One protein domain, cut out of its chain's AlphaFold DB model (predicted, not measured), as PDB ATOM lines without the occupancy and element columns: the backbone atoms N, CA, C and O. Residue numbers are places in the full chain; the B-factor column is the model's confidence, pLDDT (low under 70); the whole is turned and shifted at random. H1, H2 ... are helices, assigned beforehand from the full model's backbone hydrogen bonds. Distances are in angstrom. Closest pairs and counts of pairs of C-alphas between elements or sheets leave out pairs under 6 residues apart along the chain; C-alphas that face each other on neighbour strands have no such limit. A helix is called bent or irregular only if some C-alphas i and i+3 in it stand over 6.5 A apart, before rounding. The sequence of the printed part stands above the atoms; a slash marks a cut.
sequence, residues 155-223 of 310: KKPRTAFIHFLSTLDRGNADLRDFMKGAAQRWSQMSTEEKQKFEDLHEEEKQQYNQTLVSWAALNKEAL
ATOM      1  N   LYS A 155     161.434 135.631  96.197       80.06
ATOM      2  CA  LYS A 155     162.476 135.460  95.173       80.06
ATOM      3  C   LYS A 155     162.941 133.998  95.182       80.06
ATOM      4  O   LYS A 155     162.691 133.283  96.146       80.06
ATOM      5  N   LYS A 156     163.622 133.560  94.116       86.69
ATOM      6  CA  LYS A 156     164.294 132.246  94.098       86.69
ATOM      7  C   LYS A 156     165.234 132.115  95.311       86.69
ATOM      8  O   LYS A 156     165.851 133.129  95.651       86.69
ATOM      9  N   PRO A 157     165.385 130.912  95.898       91.81
ATOM     10  CA  PRO A 157     166.306 130.694  97.005       91.81
ATOM     11  C   PRO A 157     167.734 131.054  96.589       91.81
ATOM     12  O   PRO A 157     168.144 130.839  95.440       91.81
ATOM     13  N   ARG A 158     168.480 131.627  97.526       94.62
ATOM     14  CA  ARG A 158     169.907 131.928  97.412       94.62
ATOM     15  C   ARG A 158     170.671 130.613  97.358       94.62
ATOM     16  O   ARG A 158     170.268 129.645  97.982       94.62
ATOM     17  N   THR A 159     171.777 130.557  96.624       96.44
ATOM     18  CA  THR A 159     172.687 129.402  96.696       96.44
ATOM     19  C   THR A 159     173.532 129.468  97.969       96.44
ATOM     20  O   THR A 159     173.708 130.550  98.532       96.44
ATOM     21  N   ALA A 160     174.122 128.346  98.391       96.44
ATOM     22  CA  ALA A 160     175.013 128.278  99.557       96.44
ATOM     23  C   ALA A 160     176.093 129.381  99.555       96.44
ATOM     24  O   ALA A 160     176.234 130.133 100.520       96.44
ATOM     25  N   PHE A 161     176.756 129.589  98.412       96.31
ATOM     26  CA  PHE A 161     177.733 130.668  98.229       96.31
ATOM     27  C   PHE A 161     177.149 132.083  98.431       96.31
ATOM     28  O   PHE A 161     177.854 132.973  98.896       96.31
ATOM     29  N   ILE A 162     175.866 132.315  98.131       96.31
ATOM     30  CA  ILE A 162     175.190 133.603  98.374       96.31
ATOM     31  C   ILE A 162     174.823 133.775  99.859       96.31
ATOM     32  O   ILE A 162     174.877 134.901 100.356       96.31
ATOM     33  N   HIS A 163     174.505 132.698 100.590       96.81
ATOM     34  CA  HIS A 163     174.397 132.762 102.055       96.81
ATOM     35  C   HIS A 163     175.760 133.091 102.683       96.81
ATOM     36  O   HIS A 163     175.849 134.027 103.477       96.81
ATOM     37  N   PHE A 164     176.832 132.416 102.252       96.62
ATOM     38  CA  PHE A 164     178.204 132.723 102.665       96.62
ATOM     39  C   PHE A 164     178.596 134.178 102.362       96.62
ATOM     40  O   PHE A 164     179.010 134.895 103.272       96.62
ATOM     41  N   LEU A 165     178.370 134.664 101.137       95.94
ATOM     42  CA  LEU A 165     178.589 136.071 100.773       95.94
ATOM     43  C   LEU A 165     177.814 137.048 101.668       95.94
ATOM     44  O   LEU A 165     178.321 138.129 101.938       95.94
ATOM     45  N   SER A 166     176.623 136.686 102.159       94.19
ATOM     46  CA  SER A 166     175.870 137.526 103.104       94.19
ATOM     47  C   SER A 166     176.388 137.496 104.551       94.19
ATOM     48  O   SER A 166     175.911 138.279 105.367       94.19
ATOM     49  N   THR A 167     177.371 136.644 104.867       94.31
ATOM     50  CA  THR A 167     178.130 136.685 106.136       94.31
ATOM     51  C   THR A 167     179.428 137.494 106.044       94.31
ATOM     52  O   THR A 167     180.042 137.776 107.070       94.31
ATOM     53  N   LEU A 168     179.848 137.884 104.834       94.06
ATOM     54  CA  LEU A 168     181.027 138.716 104.609       94.06
ATOM     55  C   LEU A 168     180.624 140.186 104.466       94.06
ATOM     56  O   LEU A 168     179.811 140.526 103.607       94.06
ATOM     57  N   ASP A 169     181.254 141.072 105.239       92.12
ATOM     58  CA  ASP A 169     181.244 142.495 104.900       92.12
ATOM     59  C   ASP A 169     182.177 142.751 103.702       92.12
ATOM     60  O   ASP A 169     183.271 142.190 103.601       92.12
ATOM     61  N   ARG A 170     181.731 143.615 102.788       90.62
ATOM     62  CA  ARG A 170     182.522 144.124 101.663       90.62
ATOM     63  C   ARG A 170     183.341 145.353 102.061       90.62
ATOM     64  O   ARG A 170     184.375 145.623 101.447       90.62
ATOM     65  N   GLY A 171     182.855 146.138 103.025       91.81
ATOM     66  CA  GLY A 171     183.366 147.472 103.308       91.81
ATOM     67  C   GLY A 171     183.485 148.318 102.032       91.81
ATOM     68  O   GLY A 171     182.591 148.331 101.176       91.81
ATOM     69  N   ASN A 172     184.636 148.978 101.889       90.81
ATOM     70  CA  ASN A 172     184.977 149.848 100.757       90.81
ATOM     71  C   ASN A 172     185.679 149.128  99.583       90.81
ATOM     72  O   ASN A 172     186.160 149.800  98.672       90.81
ATOM     73  N   ALA A 173     185.771 147.792  99.579       89.12
ATOM     74  CA  ALA A 173     186.372 147.064  98.461       89.12
ATOM     75  C   ALA A 173     185.504 147.151  97.191       89.12
ATOM     76  O   ALA A 173     184.270 147.112  97.269       89.12
ATOM     77  N   ASP A 174     186.136 147.208  96.010       95.25
ATOM     78  CA  ASP A 174     185.392 147.092  94.753       95.25
ATOM     79  C   ASP A 174     184.691 145.730  94.655       95.25
ATOM     80  O   ASP A 174     185.214 144.691  95.072       95.25
ATOM     81  N   LEU A 175     183.496 145.730  94.062       93.31
ATOM     82  CA  LEU A 175     182.663 144.542  93.949       93.31
ATOM     83  C   LEU A 175     183.352 143.414  93.168       93.31
ATOM     84  O   LEU A 175     183.163 142.250  93.514       93.31
ATOM     85  N   ARG A 176     184.151 143.717  92.135       95.00
ATOM     86  CA  ARG A 176     184.836 142.691  91.338       95.00
ATOM     87  C   ARG A 176     185.891 141.962  92.165       95.00
ATOM     88  O   ARG A 176     185.962 140.738  92.092       95.00
ATOM     89  N   ASP A 177     186.684 142.690  92.942       94.88
ATOM     90  CA  ASP A 177     187.796 142.106  93.694       94.88
ATOM     91  C   ASP A 177     187.338 141.478  95.016       94.88
ATOM     92  O   ASP A 177     187.809 140.394  95.363       94.88
ATOM     93  N   PHE A 178     186.308 142.038  95.664       96.25
ATOM     94  CA  PHE A 178     185.574 141.354  96.735       96.25
ATOM     95  C   PHE A 178     185.019 139.999  96.272       96.25
ATOM     96  O   PHE A 178     185.245 138.984  96.929       96.25
ATOM     97  N   MET A 179     184.345 139.948  95.115       96.44
ATOM     98  CA  MET A 179     183.774 138.699  94.596       96.44
ATOM     99  C   MET A 179     184.847 137.661  94.230       96.44
ATOM    100  O   MET A 179     184.620 136.473  94.455       96.44
ATOM    101  N   LYS A 180     186.022 138.076  93.727       96.19
ATOM    102  CA  LYS A 180     187.176 137.173  93.533       96.19
ATOM    103  C   LYS A 180     187.666 136.601  94.866       96.19
ATOM    104  O   LYS A 180     187.777 135.386  94.993       96.19
ATOM    105  N   GLY A 181     187.934 137.463  95.851       95.56
ATOM    106  CA  GLY A 181     188.446 137.053  97.162       95.56
ATOM    107  C   GLY A 181     187.474 136.136  97.906       95.56
ATOM    108  O   GLY A 181     187.879 135.112  98.449       95.56
ATOM    109  N   ALA A 182     186.175 136.440  97.854       95.88
ATOM    110  CA  ALA A 182     185.133 135.585  98.408       95.88
ATOM    111  C   ALA A 182     185.032 134.231  97.680       95.88
ATOM    112  O   ALA A 182     184.900 133.206  98.342       95.88
ATOM    113  N   ALA A 183     185.143 134.193  96.346       96.19
ATOM    114  CA  ALA A 183     185.149 132.937  95.590       96.19
ATOM    115  C   ALA A 183     186.390 132.073  95.886       96.19
ATOM    116  O   ALA A 183     186.269 130.855  96.007       96.19
ATOM    117  N   GLN A 184     187.565 132.689  96.061       96.88
ATOM    118  CA  GLN A 184     188.788 131.995  96.475       96.88
ATOM    119  C   GLN A 184     188.684 131.464  97.912       96.88
ATOM    120  O   GLN A 184     189.030 130.314  98.167       96.88
ATOM    121  N   ARG A 185     188.154 132.259  98.851       95.50
ATOM    122  CA  ARG A 185     187.907 131.793 100.223       95.50
ATOM    123  C   ARG A 185     186.901 130.640 100.241       95.50
ATOM    124  O   ARG A 185     187.140 129.641 100.908       95.50
ATOM    125  N   TRP A 186     185.822 130.738  99.461       96.94
ATOM    126  CA  TRP A 186     184.828 129.672  99.329       96.94
ATOM    127  C   TRP A 186     185.412 128.386  98.741       96.94
ATOM    128  O   TRP A 186     185.075 127.307  99.219       96.94
ATOM    129  N   SER A 187     186.309 128.445  97.747       96.19
ATOM    130  CA  SER A 187     186.941 127.216  97.247       96.19
ATOM    131  C   SER A 187     187.807 126.546  98.323       96.19
ATOM    132  O   SER A 187     187.720 125.328  98.473       96.19
ATOM    133  N   GLN A 188     188.529 127.339  99.124       96.69
ATOM    134  CA  GLN A 188     189.432 126.894 100.196       96.69
ATOM    135  C   GLN A 188     188.746 126.393 101.485       96.69
ATOM    136  O   GLN A 188     189.386 125.665 102.238       96.69
ATOM    137  N   MET A 189     187.487 126.757 101.753       95.38
ATOM    138  CA  MET A 189     186.743 126.303 102.946       95.38
ATOM    139  C   MET A 189     186.555 124.780 102.994       95.38
ATOM    140  O   MET A 189     186.492 124.119 101.952       95.38
ATOM    141  N   SER A 190     186.406 124.224 104.195       96.56
ATOM    142  CA  SER A 190     186.164 122.789 104.377       96.56
ATOM    143  C   SER A 190     184.759 122.373 103.907       96.56
ATOM    144  O   SER A 190     183.877 123.211 103.693       96.56
ATOM    145  N   THR A 191     184.532 121.069 103.724       93.88
ATOM    146  CA  THR A 191     183.205 120.538 103.360       93.88
ATOM    147  C   THR A 191     182.196 120.786 104.481       93.88
ATOM    148  O   THR A 191     181.056 121.144 104.220       93.88
ATOM    149  N   GLU A 192     182.636 120.683 105.732       94.19
ATOM    150  CA  GLU A 192     181.848 120.894 106.947       94.19
ATOM    151  C   GLU A 192     181.430 122.367 107.100       94.19
ATOM    152  O   GLU A 192     180.285 122.662 107.445       94.19
ATOM    153  N   GLU A 193     182.325 123.311 106.782       92.94
ATOM    154  CA  GLU A 193     181.990 124.739 106.733       92.94
ATOM    155  C   GLU A 193     180.993 125.059 105.610       92.94
ATOM    156  O   GLU A 193     180.097 125.884 105.800       92.94
ATOM    157  N   LYS A 194     181.139 124.414 104.442       95.44
ATOM    158  CA  LYS A 194     180.230 124.561 103.292       95.44
ATOM    159  C   LYS A 194     178.848 123.978 103.580       95.44
ATOM    160  O   LYS A 194     177.860 124.640 103.265       95.44
ATOM    161  N   GLN A 195     178.783 122.813 104.232       96.31
ATOM    162  CA  GLN A 195     177.548 122.094 104.563       96.31
ATOM    163  C   GLN A 195     176.536 123.010 105.253       96.31
ATOM    164  O   GLN A 195     175.407 123.120 104.792       96.31
ATOM    165  N   LYS A 196     176.970 123.796 106.247       95.94
ATOM    166  CA  LYS A 196     176.119 124.774 106.948       95.94
ATOM    167  C   LYS A 196     175.398 125.759 106.013       95.94
ATOM    168  O   LYS A 196     174.304 126.222 106.326       95.94
ATOM    169  N   PHE A 197     176.002 126.125 104.884       97.19
ATOM    170  CA  PHE A 197     175.388 127.011 103.890       97.19
ATOM    171  C   PHE A 197     174.562 126.251 102.841       97.19
ATOM    172  O   PHE A 197     173.660 126.840 102.244       97.19
ATOM    173  N   GLU A 198     174.842 124.967 102.622       95.94
ATOM    174  CA  GLU A 198     174.014 124.068 101.809       95.94
ATOM    175  C   GLU A 198     172.723 123.680 102.545       95.94
ATOM    176  O   GLU A 198     171.655 123.705 101.937       95.94
ATOM    177  N   ASP A 199     172.782 123.480 103.864       96.38
ATOM    178  CA  ASP A 199     171.618 123.280 104.734       96.38
ATOM    179  C   ASP A 199     170.679 124.501 104.686       96.38
ATOM    180  O   ASP A 199     169.478 124.362 104.453       96.38
ATOM    181  N   LEU A 200     171.233 125.719 104.811       95.25
ATOM    182  CA  LEU A 200     170.483 126.977 104.667       95.25
ATOM    183  C   LEU A 200     169.886 127.156 103.259       95.25
ATOM    184  O   LEU A 200     168.769 127.659 103.126       95.25
ATOM    185  N   HIS A 201     170.613 126.737 102.215       95.88
ATOM    186  CA  HIS A 201     170.095 126.742 100.847       95.88
ATOM    187  C   HIS A 201     168.901 125.795 100.704       95.88
ATOM    188  O   HIS A 201     167.890 126.170 100.107       95.88
ATOM    189  N   GLU A 202     169.005 124.577 101.242       96.19
ATOM    190  CA  GLU A 202     167.940 123.584 101.167       96.19
ATOM    191  C   GLU A 202     166.719 124.005 101.997       96.19
ATOM    192  O   GLU A 202     165.590 123.811 101.548       96.19
ATOM    193  N   GLU A 203     166.909 124.675 103.138       94.81
ATOM    194  CA  GLU A 203     165.813 125.265 103.910       94.81
ATOM    195  C   GLU A 203     165.097 126.385 103.128       94.81
ATOM    196  O   GLU A 203     163.882 126.301 102.922       94.81
ATOM    197  N   GLU A 204     165.813 127.395 102.605       94.31
ATOM    198  CA  GLU A 204     165.186 128.471 101.808       94.31
ATOM    199  C   GLU A 204     164.520 127.898 100.538       94.31
ATOM    200  O   GLU A 204     163.467 128.374 100.109       94.31
ATOM    201  N   LYS A 205     165.073 126.824  99.960       93.69
ATOM    202  CA  LYS A 205     164.506 126.072  98.828       93.69
ATOM    203  C   LYS A 205     163.224 125.320  99.203       93.69
ATOM    204  O   LYS A 205     162.266 125.361  98.427       93.69
ATOM    205  N   GLN A 206     163.151 124.696 100.378       93.12
ATOM    206  CA  GLN A 206     161.922 124.084 100.892       93.12
ATOM    207  C   GLN A 206     160.848 125.141 101.183       93.12
ATOM    208  O   GLN A 206     159.727 125.010 100.687       93.12
ATOM    209  N   GLN A 207     161.191 126.222 101.892       90.12
ATOM    210  CA  GLN A 207     160.282 127.342 102.164       90.12
ATOM    211  C   GLN A 207     159.766 127.983 100.862       90.12
ATOM    212  O   GLN A 207     158.565 128.228 100.711       90.12
ATOM    213  N   TYR A 208     160.642 128.190  99.873       89.81
ATOM    214  CA  TYR A 208     160.274 128.680  98.542       89.81
ATOM    215  C   TYR A 208     159.296 127.734  97.835       89.81
ATOM    216  O   TYR A 208     158.284 128.193  97.308       89.81
ATOM    217  N   ASN A 209     159.541 126.420  97.860       87.25
ATOM    218  CA  ASN A 209     158.655 125.431  97.240       87.25
ATOM    219  C   ASN A 209     157.278 125.369  97.924       87.25
ATOM    220  O   ASN A 209     156.257 125.364  97.234       87.25
ATOM    221  N   GLN A 210     157.221 125.399  99.259       88.00
ATOM    222  CA  GLN A 210     155.963 125.501 100.012       88.00
ATOM    223  C   GLN A 210     155.198 126.785  99.650       88.00
ATOM    224  O   GLN A 210     153.991 126.752  99.400       88.00
ATOM    225  N   THR A 211     155.913 127.909  99.541       85.50
ATOM    226  CA  THR A 211     155.335 129.201  99.154       85.50
ATOM    227  C   THR A 211     154.848 129.206  97.700       85.50
ATOM    228  O   THR A 211     153.804 129.784  97.405       85.50
ATOM    229  N   LEU A 212     155.536 128.517  96.781       81.00
ATOM    230  CA  LEU A 212     155.041 128.309  95.417       81.00
ATOM    231  C   LEU A 212     153.743 127.497  95.402       81.00
ATOM    232  O   LEU A 212     152.843 127.842  94.642       81.00
ATOM    233  N   VAL A 213     153.619 126.453  96.227       83.25
ATOM    234  CA  VAL A 213     152.399 125.631  96.307       83.25
ATOM    235  C   VAL A 213     151.222 126.437  96.863       83.25
ATOM    236  O   VAL A 213     150.147 126.427  96.262       83.25
ATOM    237  N   SER A 214     151.411 127.190  97.952       82.00
ATOM    238  CA  SER A 214     150.344 128.026  98.524       82.00
ATOM    239  C   SER A 214     149.962 129.190  97.601       82.00
ATOM    240  O   SER A 214     148.775 129.417  97.355       82.00
ATOM    241  N   TRP A 215     150.941 129.865  96.986       80.75
ATOM    242  CA  TRP A 215     150.691 130.887  95.966       80.75
ATOM    243  C   TRP A 215     149.980 130.305  94.743       80.75
ATOM    244  O   TRP A 215     149.048 130.932  94.242       80.75
ATOM    245  N   ALA A 216     150.358 129.112  94.276       74.88
ATOM    246  CA  ALA A 216     149.704 128.449  93.152       74.88
ATOM    247  C   ALA A 216     148.269 128.024  93.489       74.88
ATOM    248  O   ALA A 216     147.408 128.137  92.625       74.88
ATOM    249  N   ALA A 217     147.972 127.601  94.721       77.06
ATOM    250  CA  ALA A 217     146.603 127.328  95.155       77.06
ATOM    251  C   ALA A 217     145.746 128.610  95.149       77.06
ATOM    252  O   ALA A 217     144.716 128.665  94.474       77.06
ATOM    253  N   LEU A 218     146.221 129.674  95.808       71.62
ATOM    254  CA  LEU A 218     145.546 130.978  95.866       71.62
ATOM    255  C   LEU A 218     145.350 131.594  94.471       71.62
ATOM    256  O   LEU A 218     144.278 132.108  94.150       71.62
ATOM    257  N   ASN A 219     146.366 131.512  93.609       66.50
ATOM    258  CA  ASN A 219     146.310 132.076  92.263       66.50
ATOM    259  C   ASN A 219     145.639 131.152  91.245       66.50
ATOM    260  O   ASN A 219     145.152 131.655  90.245       66.50
ATOM    261  N   LYS A 220     145.508 129.841  91.478       60.88
ATOM    262  CA  LYS A 220     144.629 128.989  90.658       60.88
ATOM    263  C   LYS A 220     143.168 129.398  90.827       60.88
ATOM    264  O   LYS A 220     142.425 129.355  89.853       60.88
ATOM    265  N   GLU A 221     142.780 129.857  92.016       51.34
ATOM    266  CA  GLU A 221     141.470 130.461  92.267       51.34
ATOM    267  C   GLU A 221     141.376 131.896  91.719       51.34
ATOM    268  O   GLU A 221     140.445 132.198  90.975       51.34
ATOM    269  N   ALA A 222     142.355 132.768  91.990       47.34
ATOM    270  CA  ALA A 222     142.321 134.169  91.538       47.34
ATOM    271  C   ALA A 222     142.553 134.367  90.020       47.34
ATOM    272  O   ALA A 222     142.077 135.349  89.447       47.34
ATOM    273  N   LEU A 223     143.263 133.443  89.361       42.56
ATOM    274  CA  LEU A 223     143.497 133.405  87.910       42.56
ATOM    275  C   LEU A 223     142.539 132.456  87.176       42.56
ATOM    276  O   LEU A 223     142.691 132.289  85.961       42.56
TER     277      LEU A 223
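This is residues 155 to 223 of the 310 residues of a protein of Rotaria sordida (UniProt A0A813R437). Two helices, the long H3 and the shorter H2, meet near their ends in a V, and the small helix H1 sits inside the V, packed on H3 and close to H2. Beyond this body the far part of H3, residues 210 to 222, sticks out as a long bare arm, and residues 171 to 177 stick out at the end of H2 away from the corner. The printed part has 69 residues with three named helices, in the order H1, H2, H3, and no named strand; the class is all helix. It is only just loose, close to extended, with a radius of gyration of the C-alphas of 16.4 A, and its C-alphas span 48 by 28 by 14 A, a flat outline.

After residues 155 to 159 comes H1, residues 160 to 165. A short link of 9 residues leads to H2, residues 175 to 188. H1 and H2 are close but not clearly touching; their closest C-alphas, those of Leu 165 and Ala 182, are 7.0 A apart. They run opposite ways at a steep tilt of 51 degrees. A tight link of 2 residues joins H2 to H3, residues 191 to 222. H2 and H3 are close but not clearly touching, with one pair of C-alphas within 8 A, those of Trp 186 and Lys 194 at 7.9 A. They run opposite ways at a steep tilt of 63 degrees. H1 and H3 touch, with 11 pairs of C-alphas within 8 A; the closest are those of Ala 160 and Phe 197, 4.5 A apart. H3 touches H1 with residues 194 to 201 alone. The lines of H1 and H3 are about perpendicular, at 74 degrees. In H1 and H2 every O i to N i+4 pair is within hydrogen-bond range; in H3 26 of 28 are.

H1 begins at C-alpha 160, (175.013, 128.278, 99.557), and has 6 residues. H2, 14 residues, measures 19.9 A from first to last C-alpha and begins at C-alpha 175, (182.663, 144.542, 93.949). H3, 32 residues, is the longest helix, 44.7 A from C-alpha 191 to C-alpha 222 at (142.321, 134.169, 91.538). None of the three helices is bent.

The two C-alphas farthest apart, those of Gln 188 and Glu 221, are 48.7 A from each other. Residues 171 to 177, of which 175 to 177 belong to H2, and residues 210 to 223, of which 210 to 222 belong to H3, stand free. Without them the body of 48 residues spans 32 by 23 by 13 A. The printed part has no cut, and neither link is long. The mean pLDDT of the printed part is 89.5; the model's confidence is low, under 70, at residues 219 to 223.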